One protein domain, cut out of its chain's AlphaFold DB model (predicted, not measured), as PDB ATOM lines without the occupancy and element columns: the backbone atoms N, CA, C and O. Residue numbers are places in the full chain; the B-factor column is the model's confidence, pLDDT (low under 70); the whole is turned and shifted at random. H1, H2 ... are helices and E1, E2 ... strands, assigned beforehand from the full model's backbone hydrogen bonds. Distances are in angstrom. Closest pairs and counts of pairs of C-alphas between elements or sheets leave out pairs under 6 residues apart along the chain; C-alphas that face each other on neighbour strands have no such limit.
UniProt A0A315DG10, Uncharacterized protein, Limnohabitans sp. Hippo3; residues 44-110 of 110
ATOM      1  N   VAL A  44     157.095 185.842 130.291       97.31
ATOM      2  CA  VAL A  44     157.522 186.591 129.107       97.31
ATOM      3  C   VAL A  44     158.515 187.650 129.573       97.31
ATOM      4  O   VAL A  44     158.162 188.560 130.326       97.31
ATOM      5  N   VAL A  45     159.769 187.513 129.145       97.00
ATOM      6  CA  VAL A  45     160.846 188.425 129.536       97.00
ATOM      7  C   VAL A  45     160.973 189.550 128.515       97.00
ATOM      8  O   VAL A  45     161.243 189.300 127.340       97.00
ATOM      9  N   GLN A  46     160.821 190.792 128.967       97.56
ATOM     10  CA  GLN A  46     161.198 191.984 128.213       97.56
ATOM     11  C   GLN A  46     162.551 192.514 128.694       97.56
ATOM     12  O   GLN A  46     162.904 192.396 129.867       97.56
ATOM     13  N   TRP A  47     163.301 193.139 127.791       96.00
ATOM     14  CA  TRP A  47     164.571 193.779 128.116       96.00
ATOM     15  C   TRP A  47     164.585 195.216 127.596       96.00
ATOM     16  O   TRP A  47     164.341 195.467 126.416       96.00
ATOM     17  N   VAL A  48     164.872 196.161 128.490       97.12
ATOM     18  CA  VAL A  48     165.014 197.587 128.196       97.12
ATOM     19  C   VAL A  48     166.389 198.075 128.659       97.12
ATOM     20  O   VAL A  48     166.890 197.655 129.698       97.12
ATOM     21  N   VAL A  49     166.999 198.993 127.908       97.06
ATOM     22  CA  VAL A  49     168.251 199.653 128.306       97.06
ATOM     23  C   VAL A  49     167.965 201.108 128.681       97.06
ATOM     24  O   VAL A  49     167.410 201.861 127.876       97.06
ATOM     25  N   LYS A  50     168.344 201.511 129.896       97.31
ATOM     26  CA  LYS A  50     168.228 202.879 130.426       97.31
ATOM     27  C   LYS A  50     169.502 203.253 131.193       97.31
ATOM     28  O   LYS A  50     170.046 202.393 131.882       97.31
ATOM     29  N   PRO A  51     170.000 204.498 131.103       95.38
ATOM     30  CA  PRO A  51     171.172 204.902 131.880       95.38
ATOM     31  C   PRO A  51     170.903 204.877 133.398       95.38
ATOM     32  O   PRO A  51     171.762 204.434 134.156       95.38
ATOM     33  N   GLU A  52     169.691 205.245 133.821       94.88
ATOM     34  CA  GLU A  52     169.218 205.255 135.212       94.88
ATOM     35  C   GLU A  52     168.234 204.101 135.471       94.88
ATOM     36  O   GLU A  52     167.046 204.308 135.724       94.88
ATOM     37  N   ALA A  53     168.700 202.852 135.355       95.81
ATOM     38  CA  ALA A  53     167.814 201.688 135.450       95.81
ATOM     39  C   ALA A  53     167.049 201.631 136.786       95.81
ATOM     40  O   ALA A  53     165.829 201.501 136.773       95.81
ATOM     41  N   ALA A  54     167.733 201.782 137.927       92.88
ATOM     42  CA  ALA A  54     167.104 201.706 139.249       92.88
ATOM     43  C   ALA A  54     165.947 202.709 139.419       92.88
ATOM     44  O   ALA A  54     164.852 202.318 139.830       92.88
ATOM     45  N   ASP A  55     166.169 203.966 139.027       94.50
ATOM     46  CA  ASP A  55     165.146 205.014 139.078       94.50
ATOM     47  C   ASP A  55     163.990 204.714 138.119       94.50
ATOM     48  O   ASP A  55     162.831 204.958 138.452       94.50
ATOM     49  N   HIS A  56     164.282 204.131 136.952       95.12
ATOM     50  CA  HIS A  56     163.252 203.718 136.006       95.12
ATOM     51  C   HIS A  56     162.302 202.677 136.611       95.12
ATOM     52  O   HIS A  56     161.092 202.878 136.539       95.12
ATOM     53  N   CYS A  57     162.814 201.610 137.243       95.19
ATOM     54  CA  CYS A  57     161.948 200.612 137.887       95.19
ATOM     55  C   CYS A  57     161.114 201.211 139.024       95.19
ATOM     56  O   CYS A  57     159.936 200.892 139.129       95.19
ATOM     57  N   ALA A  58     161.693 202.101 139.836       93.31
ATOM     58  CA  ALA A  58     160.991 202.724 140.959       93.31
ATOM     59  C   ALA A  58     159.809 203.620 140.529       93.31
ATOM     60  O   ALA A  58     158.932 203.912 141.339       93.31
ATOM     61  N   GLN A  59     159.786 204.069 139.271       95.44
ATOM     62  CA  GLN A  59     158.722 204.908 138.710       95.44
ATOM     63  C   GLN A  59     157.598 204.108 138.036       95.44
ATOM     64  O   GLN A  59     156.553 204.682 137.715       95.44
ATOM     65  N   ILE A  60     157.788 202.808 137.794       94.62
ATOM     66  CA  ILE A  60     156.751 201.959 137.206       94.62
ATOM     67  C   ILE A  60     155.667 201.716 138.257       94.62
ATOM     68  O   ILE A  60     155.932 201.189 139.327       94.62
ATOM     69  N   GLN A  61     154.430 202.103 137.950       89.75
ATOM     70  CA  GLN A  61     153.308 201.924 138.879       89.75
ATOM     71  C   GLN A  61     152.655 200.543 138.748       89.75
ATOM     72  O   GLN A  61     152.111 200.018 139.714       89.75
ATOM     73  N   GLU A  62     152.702 199.952 137.553       89.06
ATOM     74  CA  GLU A  62     152.030 198.691 137.246       89.06
ATOM     75  C   GLU A  62     153.003 197.510 137.357       89.06
ATOM     76  O   GLU A  62     153.504 196.984 136.363       89.06
ATOM     77  N   HIS A  63     153.303 197.106 138.592       94.62
ATOM     78  CA  HIS A  63     154.062 195.889 138.880       94.62
ATOM     79  C   HIS A  63     153.656 195.289 140.234       94.62
ATOM     80  O   HIS A  63     153.248 196.000 141.150       94.62
ATOM     81  N   ASP A  64     153.872 193.987 140.413       95.19
ATOM     82  CA  ASP A  64     153.688 193.312 141.708       95.19
ATOM     83  C   ASP A  64     154.926 193.418 142.612       95.19
ATOM     84  O   ASP A  64     154.887 193.072 143.792       95.19
ATOM     85  N   GLY A  65     156.047 193.860 142.051       95.38
ATOM     86  CA  GLY A  65     157.289 194.092 142.765       95.38
ATOM     87  C   GLY A  65     158.430 194.392 141.807       95.38
ATOM     88  O   GLY A  65     158.329 194.176 140.595       95.38
ATOM     89  N   PHE A  66     159.522 194.883 142.376       97.00
ATOM     90  CA  PHE A  66     160.769 195.094 141.665       97.00
ATOM     91  C   PHE A  66     161.958 194.833 142.586       97.00
ATOM     92  O   PHE A  66     161.844 194.854 143.812       97.00
ATOM     93  N   ALA A  67     163.111 194.590 141.979       96.06
ATOM     94  CA  ALA A  67     164.381 194.469 142.666       96.06
ATOM     95  C   ALA A  67     165.459 195.229 141.893       96.06
ATOM     96  O   ALA A  67     165.483 195.229 140.661       96.06
ATOM     97  N   VAL A  68     166.368 195.856 142.631       95.25
ATOM     98  CA  VAL A  68     167.561 196.507 142.087       95.25
ATOM     99  C   VAL A  68     168.764 195.640 142.430       95.25
ATOM    100  O   VAL A  68     168.898 195.165 143.560       95.25
ATOM    101  N   TRP A  69     169.643 195.427 141.456       93.56
ATOM    102  CA  TRP A  69     170.899 194.722 141.669       93.56
ATOM    103  C   TRP A  69     172.013 195.396 140.880       93.56
ATOM    104  O   TRP A  69     171.975 195.432 139.649       93.56
ATOM    105  N   GLN A  70     173.029 195.878 141.601       93.44
ATOM    106  CA  GLN A  70     174.104 196.688 141.022       93.44
ATOM    107  C   GLN A  70     173.503 197.870 140.236       93.44
ATOM    108  O   GLN A  70     172.658 198.581 140.772       93.44
ATOM    109  N   GLU A  71     173.912 198.090 138.986       94.00
ATOM    110  CA  GLU A  71     173.396 199.173 138.146       94.00
ATOM    111  C   GLU A  71     172.106 198.839 137.381       94.00
ATOM    112  O   GLU A  71     171.589 199.711 136.692       94.00
ATOM    113  N   GLY A  72     171.585 197.612 137.474       96.38
ATOM    114  CA  GLY A  72     170.347 197.200 136.807       96.38
ATOM    115  C   GLY A  72     169.170 197.020 137.768       96.38
ATOM    116  O   GLY A  72     169.318 197.020 138.991       96.38
ATOM    117  N   CYS A  73     167.981 196.820 137.212       97.44
ATOM    118  CA  CYS A  73     166.794 196.456 137.975       97.44
ATOM    119  C   CYS A  73     165.876 195.534 137.171       97.44
ATOM    120  O   CYS A  73     166.036 195.347 135.966       97.44
ATOM    121  N   VAL A  74     164.924 194.920 137.856       97.88
ATOM    122  CA  VAL A  74     163.896 194.076 137.257       97.88
ATOM    123  C   VAL A  74     162.584 194.337 137.973       97.88
ATOM    124  O   VAL A  74     162.573 194.449 139.197       97.88
ATOM    125  N   TYR A  75     161.490 194.415 137.230       97.75
ATOM    126  CA  TYR A  75     160.138 194.428 137.784       97.75
ATOM    127  C   TYR A  75     159.300 193.334 137.128       97.75
ATOM    128  O   TYR A  75     159.623 192.864 136.033       97.75
ATOM    129  N   TRP A  76     158.248 192.894 137.811       97.56
ATOM    130  CA  TRP A  76     157.445 191.757 137.366       97.56
ATOM    131  C   TRP A  76     155.954 191.942 137.633       97.56
ATOM    132  O   TRP A  76     155.545 192.660 138.546       97.56
ATOM    133  N   SER A  77     155.144 191.216 136.864       96.19
ATOM    134  CA  SER A  77     153.730 190.978 137.141       96.19
ATOM    135  C   SER A  77     153.471 189.474 137.193       96.19
ATOM    136  O   SER A  77     153.679 188.752 136.218       96.19
ATOM    137  N   ARG A  78     152.983 188.998 138.339       94.12
ATOM    138  CA  ARG A  78     152.475 187.639 138.559       94.12
ATOM    139  C   ARG A  78     151.221 187.409 137.727       94.12
ATOM    140  O   ARG A  78     151.103 186.367 137.095       94.12
ATOM    141  N   ALA A  79     150.308 188.384 137.709       93.25
ATOM    142  CA  ALA A  79     149.037 188.271 136.994       93.25
ATOM    143  C   ALA A  79     149.232 188.118 135.478       93.25
ATOM    144  O   ALA A  79     148.539 187.326 134.846       93.25
ATOM    145  N   GLN A  80     150.194 188.848 134.907       95.19
ATOM    146  CA  GLN A  80     150.492 188.799 133.472       95.19
ATOM    147  C   GLN A  80     151.585 187.775 133.121       95.19
ATOM    148  O   GLN A  80     151.840 187.534 131.944       95.19
ATOM    149  N   SER A  81     152.235 187.173 134.123       95.69
ATOM    150  CA  SER A  81     153.466 186.388 133.976       95.69
ATOM    151  C   SER A  81     154.504 187.097 133.098       95.69
ATOM    152  O   SER A  81     154.972 186.583 132.080       95.69
ATOM    153  N   THR A  82     154.843 188.328 133.472       96.94
ATOM    154  CA  THR A  82     155.832 189.147 132.764       96.94
ATOM    155  C   THR A  82     156.953 189.565 133.695       96.94
ATOM    156  O   THR A  82     156.748 189.780 134.892       96.94
ATOM    157  N   CYS A  83     158.145 189.708 133.126       97.06
ATOM    158  CA  CYS A  83     159.279 190.322 133.796       97.06
ATOM    159  C   CYS A  83     159.999 191.247 132.834       97.06
ATOM    160  O   CYS A  83     160.430 190.821 131.766       97.06
ATOM    161  N   THR A  84     160.203 192.492 133.237       98.19
ATOM    162  CA  THR A  84     161.018 193.430 132.474       98.19
ATOM    163  C   THR A  84     162.339 193.651 133.190       98.19
ATOM    164  O   THR A  84     162.379 194.173 134.304       98.19
ATOM    165  N   ILE A  85     163.425 193.256 132.533       98.31
ATOM    166  CA  ILE A  85     164.795 193.511 132.972       98.31
ATOM    167  C   ILE A  85     165.235 194.846 132.377       98.31
ATOM    168  O   ILE A  85     165.159 195.061 131.166       98.31
ATOM    169  N   VAL A  86     165.713 195.743 133.227       98.31
ATOM    170  CA  VAL A  86     166.192 197.066 132.848       98.31
ATOM    171  C   VAL A  86     167.678 197.134 133.165       98.31
ATOM    172  O   VAL A  86     168.095 196.990 134.314       98.31
ATOM    173  N   THR A  87     168.492 197.335 132.138       98.00
ATOM    174  CA  THR A  87     169.953 197.357 132.267       98.00
ATOM    175  C   THR A  87     170.518 198.700 131.843       98.00
ATOM    176  O   THR A  87     169.850 199.487 131.178       98.00
ATOM    177  N   THR A  88     171.787 198.936 132.158       96.94
ATOM    178  CA  THR A  88     172.548 200.059 131.597       96.94
ATOM    179  C   THR A  88     173.425 199.580 130.440       96.94
ATOM    180  O   THR A  88     173.520 198.382 130.167       96.94
ATOM    181  N   GLY A  89     174.132 200.504 129.781       94.06
ATOM    182  CA  GLY A  89     175.145 200.157 128.774       94.06
ATOM    183  C   GLY A  89     176.388 199.450 129.333       94.06
ATOM    184  O   GLY A  89     177.251 199.049 128.559       94.06
ATOM    185  N   ARG A  90     176.507 199.311 130.661       93.38
ATOM    186  CA  ARG A  90     177.635 198.647 131.337       93.38
ATOM    187  C   ARG A  90     177.262 197.308 131.969       93.38
ATOM    188  O   ARG A  90     178.132 196.660 132.545       93.38
ATOM    189  N   THR A  91     176.000 196.897 131.868       94.44
ATOM    190  CA  THR A  91     175.531 195.687 132.540       94.44
ATOM    191  C   THR A  91     176.094 194.435 131.888       94.44
ATOM    192  O   THR A  91     175.945 194.196 130.691       94.44
ATOM    193  N   THR A  92     176.761 193.631 132.706       93.62
ATOM    194  CA  THR A  92     177.400 192.374 132.322       93.62
ATOM    195  C   THR A  92     176.395 191.228 132.226       93.62
ATOM    196  O   THR A  92     175.313 191.259 132.814       93.62
ATOM    197  N   HIS A  93     176.782 190.154 131.534       91.12
ATOM    198  CA  HIS A  93     175.940 188.964 131.392       91.12
ATOM    199  C   HIS A  93     175.532 188.345 132.742       91.12
ATOM    200  O   HIS A  93     174.379 187.961 132.919       91.12
ATOM    201  N   SER A  94     176.445 188.288 133.718       90.38
ATOM    202  CA  SER A  94     176.153 187.732 135.047       90.38
ATOM    203  C   SER A  94     175.158 188.587 135.835       90.38
ATOM    204  O   SER A  94     174.316 188.045 136.549       90.38
ATOM    205  N   GLN A  95     175.198 189.913 135.673       92.69
ATOM    206  CA  GLN A  95     174.212 190.818 136.267       92.69
ATOM    207  C   GLN A  95     172.832 190.640 135.626       92.69
ATOM    208  O   GLN A  95     171.849 190.543 136.355       92.69
ATOM    209  N   VAL A  96     172.753 190.509 134.294       94.75
ATOM    210  CA  VAL A  96     171.488 190.184 133.604       94.75
ATOM    211  C   VAL A  96     170.919 188.860 134.110       94.75
ATOM    212  O   VAL A  96     169.742 188.789 134.459       94.75
ATOM    213  N   GLY A  97     171.764 187.829 134.220       93.69
ATOM    214  CA  GLY A  97     171.374 186.539 134.785       93.69
ATOM    215  C   GLY A  97     170.814 186.682 136.201       93.69
ATOM    216  O   GLY A  97     169.726 186.191 136.483       93.69
ATOM    217  N   ARG A  98     171.495 187.430 137.077       93.69
ATOM    218  CA  ARG A  98     171.025 187.671 138.450       93.69
ATOM    219  C   ARG A  98     169.668 188.380 138.497       93.69
ATOM    220  O   ARG A  98     168.825 188.000 139.304       93.69
ATOM    221  N   LEU A  99     169.446 189.374 137.640       95.44
ATOM    222  CA  LEU A  99     168.159 190.067 137.529       95.44
ATOM    223  C   LEU A  99     167.048 189.115 137.067       95.44
ATOM    224  O   LEU A  99     165.950 189.133 137.616       95.44
ATOM    225  N   PHE A 100     167.338 188.221 136.121       95.31
ATOM    226  CA  PHE A 100     166.384 187.193 135.713       95.31
ATOM    227  C   PHE A 100     166.022 186.244 136.868       95.31
ATOM    228  O   PHE A 100     164.846 185.946 137.073       95.31
ATOM    229  N   LEU A 101     167.000 185.829 137.678       94.62
ATOM    230  CA  LEU A 101     166.736 184.988 138.852       94.62
ATOM    231  C   LEU A 101     165.855 185.686 139.893       94.62
ATOM    232  O   LEU A 101     164.953 185.054 140.436       94.62
ATOM    233  N   LEU A 102     166.077 186.983 140.128       94.94
ATOM    234  CA  LEU A 102     165.230 187.794 141.010       94.94
ATOM    235  C   LEU A 102     163.786 187.866 140.501       94.94
ATOM    236  O   LEU A 102     162.856 187.814 141.299       94.94
ATOM    237  N   CYS A 103     163.586 187.928 139.184       95.38
ATOM    238  CA  CYS A 103     162.257 187.799 138.590       95.38
ATOM    239  C   CYS A 103     161.636 186.428 138.903       95.38
ATOM    240  O   CYS A 103     160.524 186.372 139.423       95.38
ATOM    241  N   LEU A 104     162.350 185.323 138.652       95.00
ATOM    242  CA  LEU A 104     161.818 183.976 138.893       95.00
ATOM    243  C   LEU A 104     161.436 183.751 140.360       95.00
ATOM    244  O   LEU A 104     160.424 183.103 140.629       95.00
ATOM    245  N   SER A 105     162.204 184.305 141.303       94.00
ATOM    246  CA  SER A 105     161.914 184.210 142.737       94.00
ATOM    247  C   SER A 105     160.936 185.271 143.248       94.00
ATOM    248  O   SER A 105     160.589 185.255 144.427       94.00
ATOM    249  N   GLY A 106     160.475 186.200 142.402       92.56
ATOM    250  CA  GLY A 106     159.648 187.331 142.832       92.56
ATOM    251  C   GLY A 106     160.331 188.190 143.902       92.56
ATOM    252  O   GLY A 106     159.665 188.666 144.820       92.56
ATOM    253  N   GLY A 107     161.659 188.321 143.819       88.00
ATOM    254  CA  GLY A 107     162.501 189.049 144.768       88.00
ATOM    255  C   GLY A 107     162.842 188.285 146.050       88.00
ATOM    256  O   GLY A 107     163.601 188.803 146.868       88.00
ATOM    257  N   GLU A 108     162.329 187.067 146.244       85.75
ATOM    258  CA  GLU A 108     162.652 186.262 147.423       85.75
ATOM    259  C   GLU A 108     164.083 185.689 147.327       85.75
ATOM    260  O   GLU A 108     164.545 185.342 146.231       85.75
ATOM    261  N   PRO A 109     164.811 185.584 148.454       72.44
ATOM    262  CA  PRO A 109     166.064 184.838 148.499       72.44
ATOM    263  C   PRO A 109     165.816 183.347 148.206       72.44
ATOM    264  O   PRO A 109     164.775 182.805 148.571       72.44
ATOM    265  N   ALA A 110     166.772 182.713 147.520       60.81
ATOM    266  CA  ALA A 110     166.703 181.310 147.095       60.81
ATOM    267  C   ALA A 110     166.848 180.305 148.251       60.81
ATOM    268  O   ALA A 110     167.615 180.599 149.196       60.81
TER     269      ALA A 110
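AT A GLANCE: This is residues 44 to 110 of the 110 residues of an uncharacterized protein of Limnohabitans sp. Hippo3 (UniProt A0A315DG10). A twisted four-stranded sheet forms the middle of three layers, with the short H1 covering one face and the longer H2 the other, both along the strands. The printed part has 67 residues, running E1, H1, E2, E3, E4, H2. The sheet, E1 E4 E3 E2, is mixed, and the class is mixed, helices and strands. The whole is compact, with a radius of gyration of the C-alphas of 10.6 A and spans of 31 by 26 by 19 A.

IN THESE COORDINATES: E1, residues 44 to 49, 16.9 A long, begins at C-alpha 44 (157.522, 186.591, 129.107). H1 is residues 53 to 59, 10.2 A; E2 65 to 69, 13.7 A; E3 72 to 77, 17.7 A; E4 82 to 87, 16.3 A. H2, residues 93 to 104, 16.8 A, ends at C-alpha 104 (161.818, 183.976, 138.893).

HOW THE PARTS SIT: E1 is parallel to E4 (N 46 to O 83, 2.8 A). E2, E3 and E4 form a meander of two antiparallel hairpins (N 67 to O 74, 2.8 A; N 73 to O 86, 2.9 A). E1, H1 and E2 make a split strand-helix-strand unit, E4 and E3 between its strands, with a right-handed crossover. H1 is over E3 at a height of 7.8 A, closest C-alphas Ala 53 and Gly 72, 5.3 A. H2, on the opposite face, is over E4 and E3 at 7.9 A, closest C-alphas Val 74 and Leu 99, 5.9 A. In both helices every O i to N i+4 pair is within hydrogen-bond range.

THE WHOLE: The farthest C-alphas, Ala 79 and Arg 90, are 30.9 A apart. The printed part has no cut, its links are tight, and residue 110 alone is under pLDDT 70.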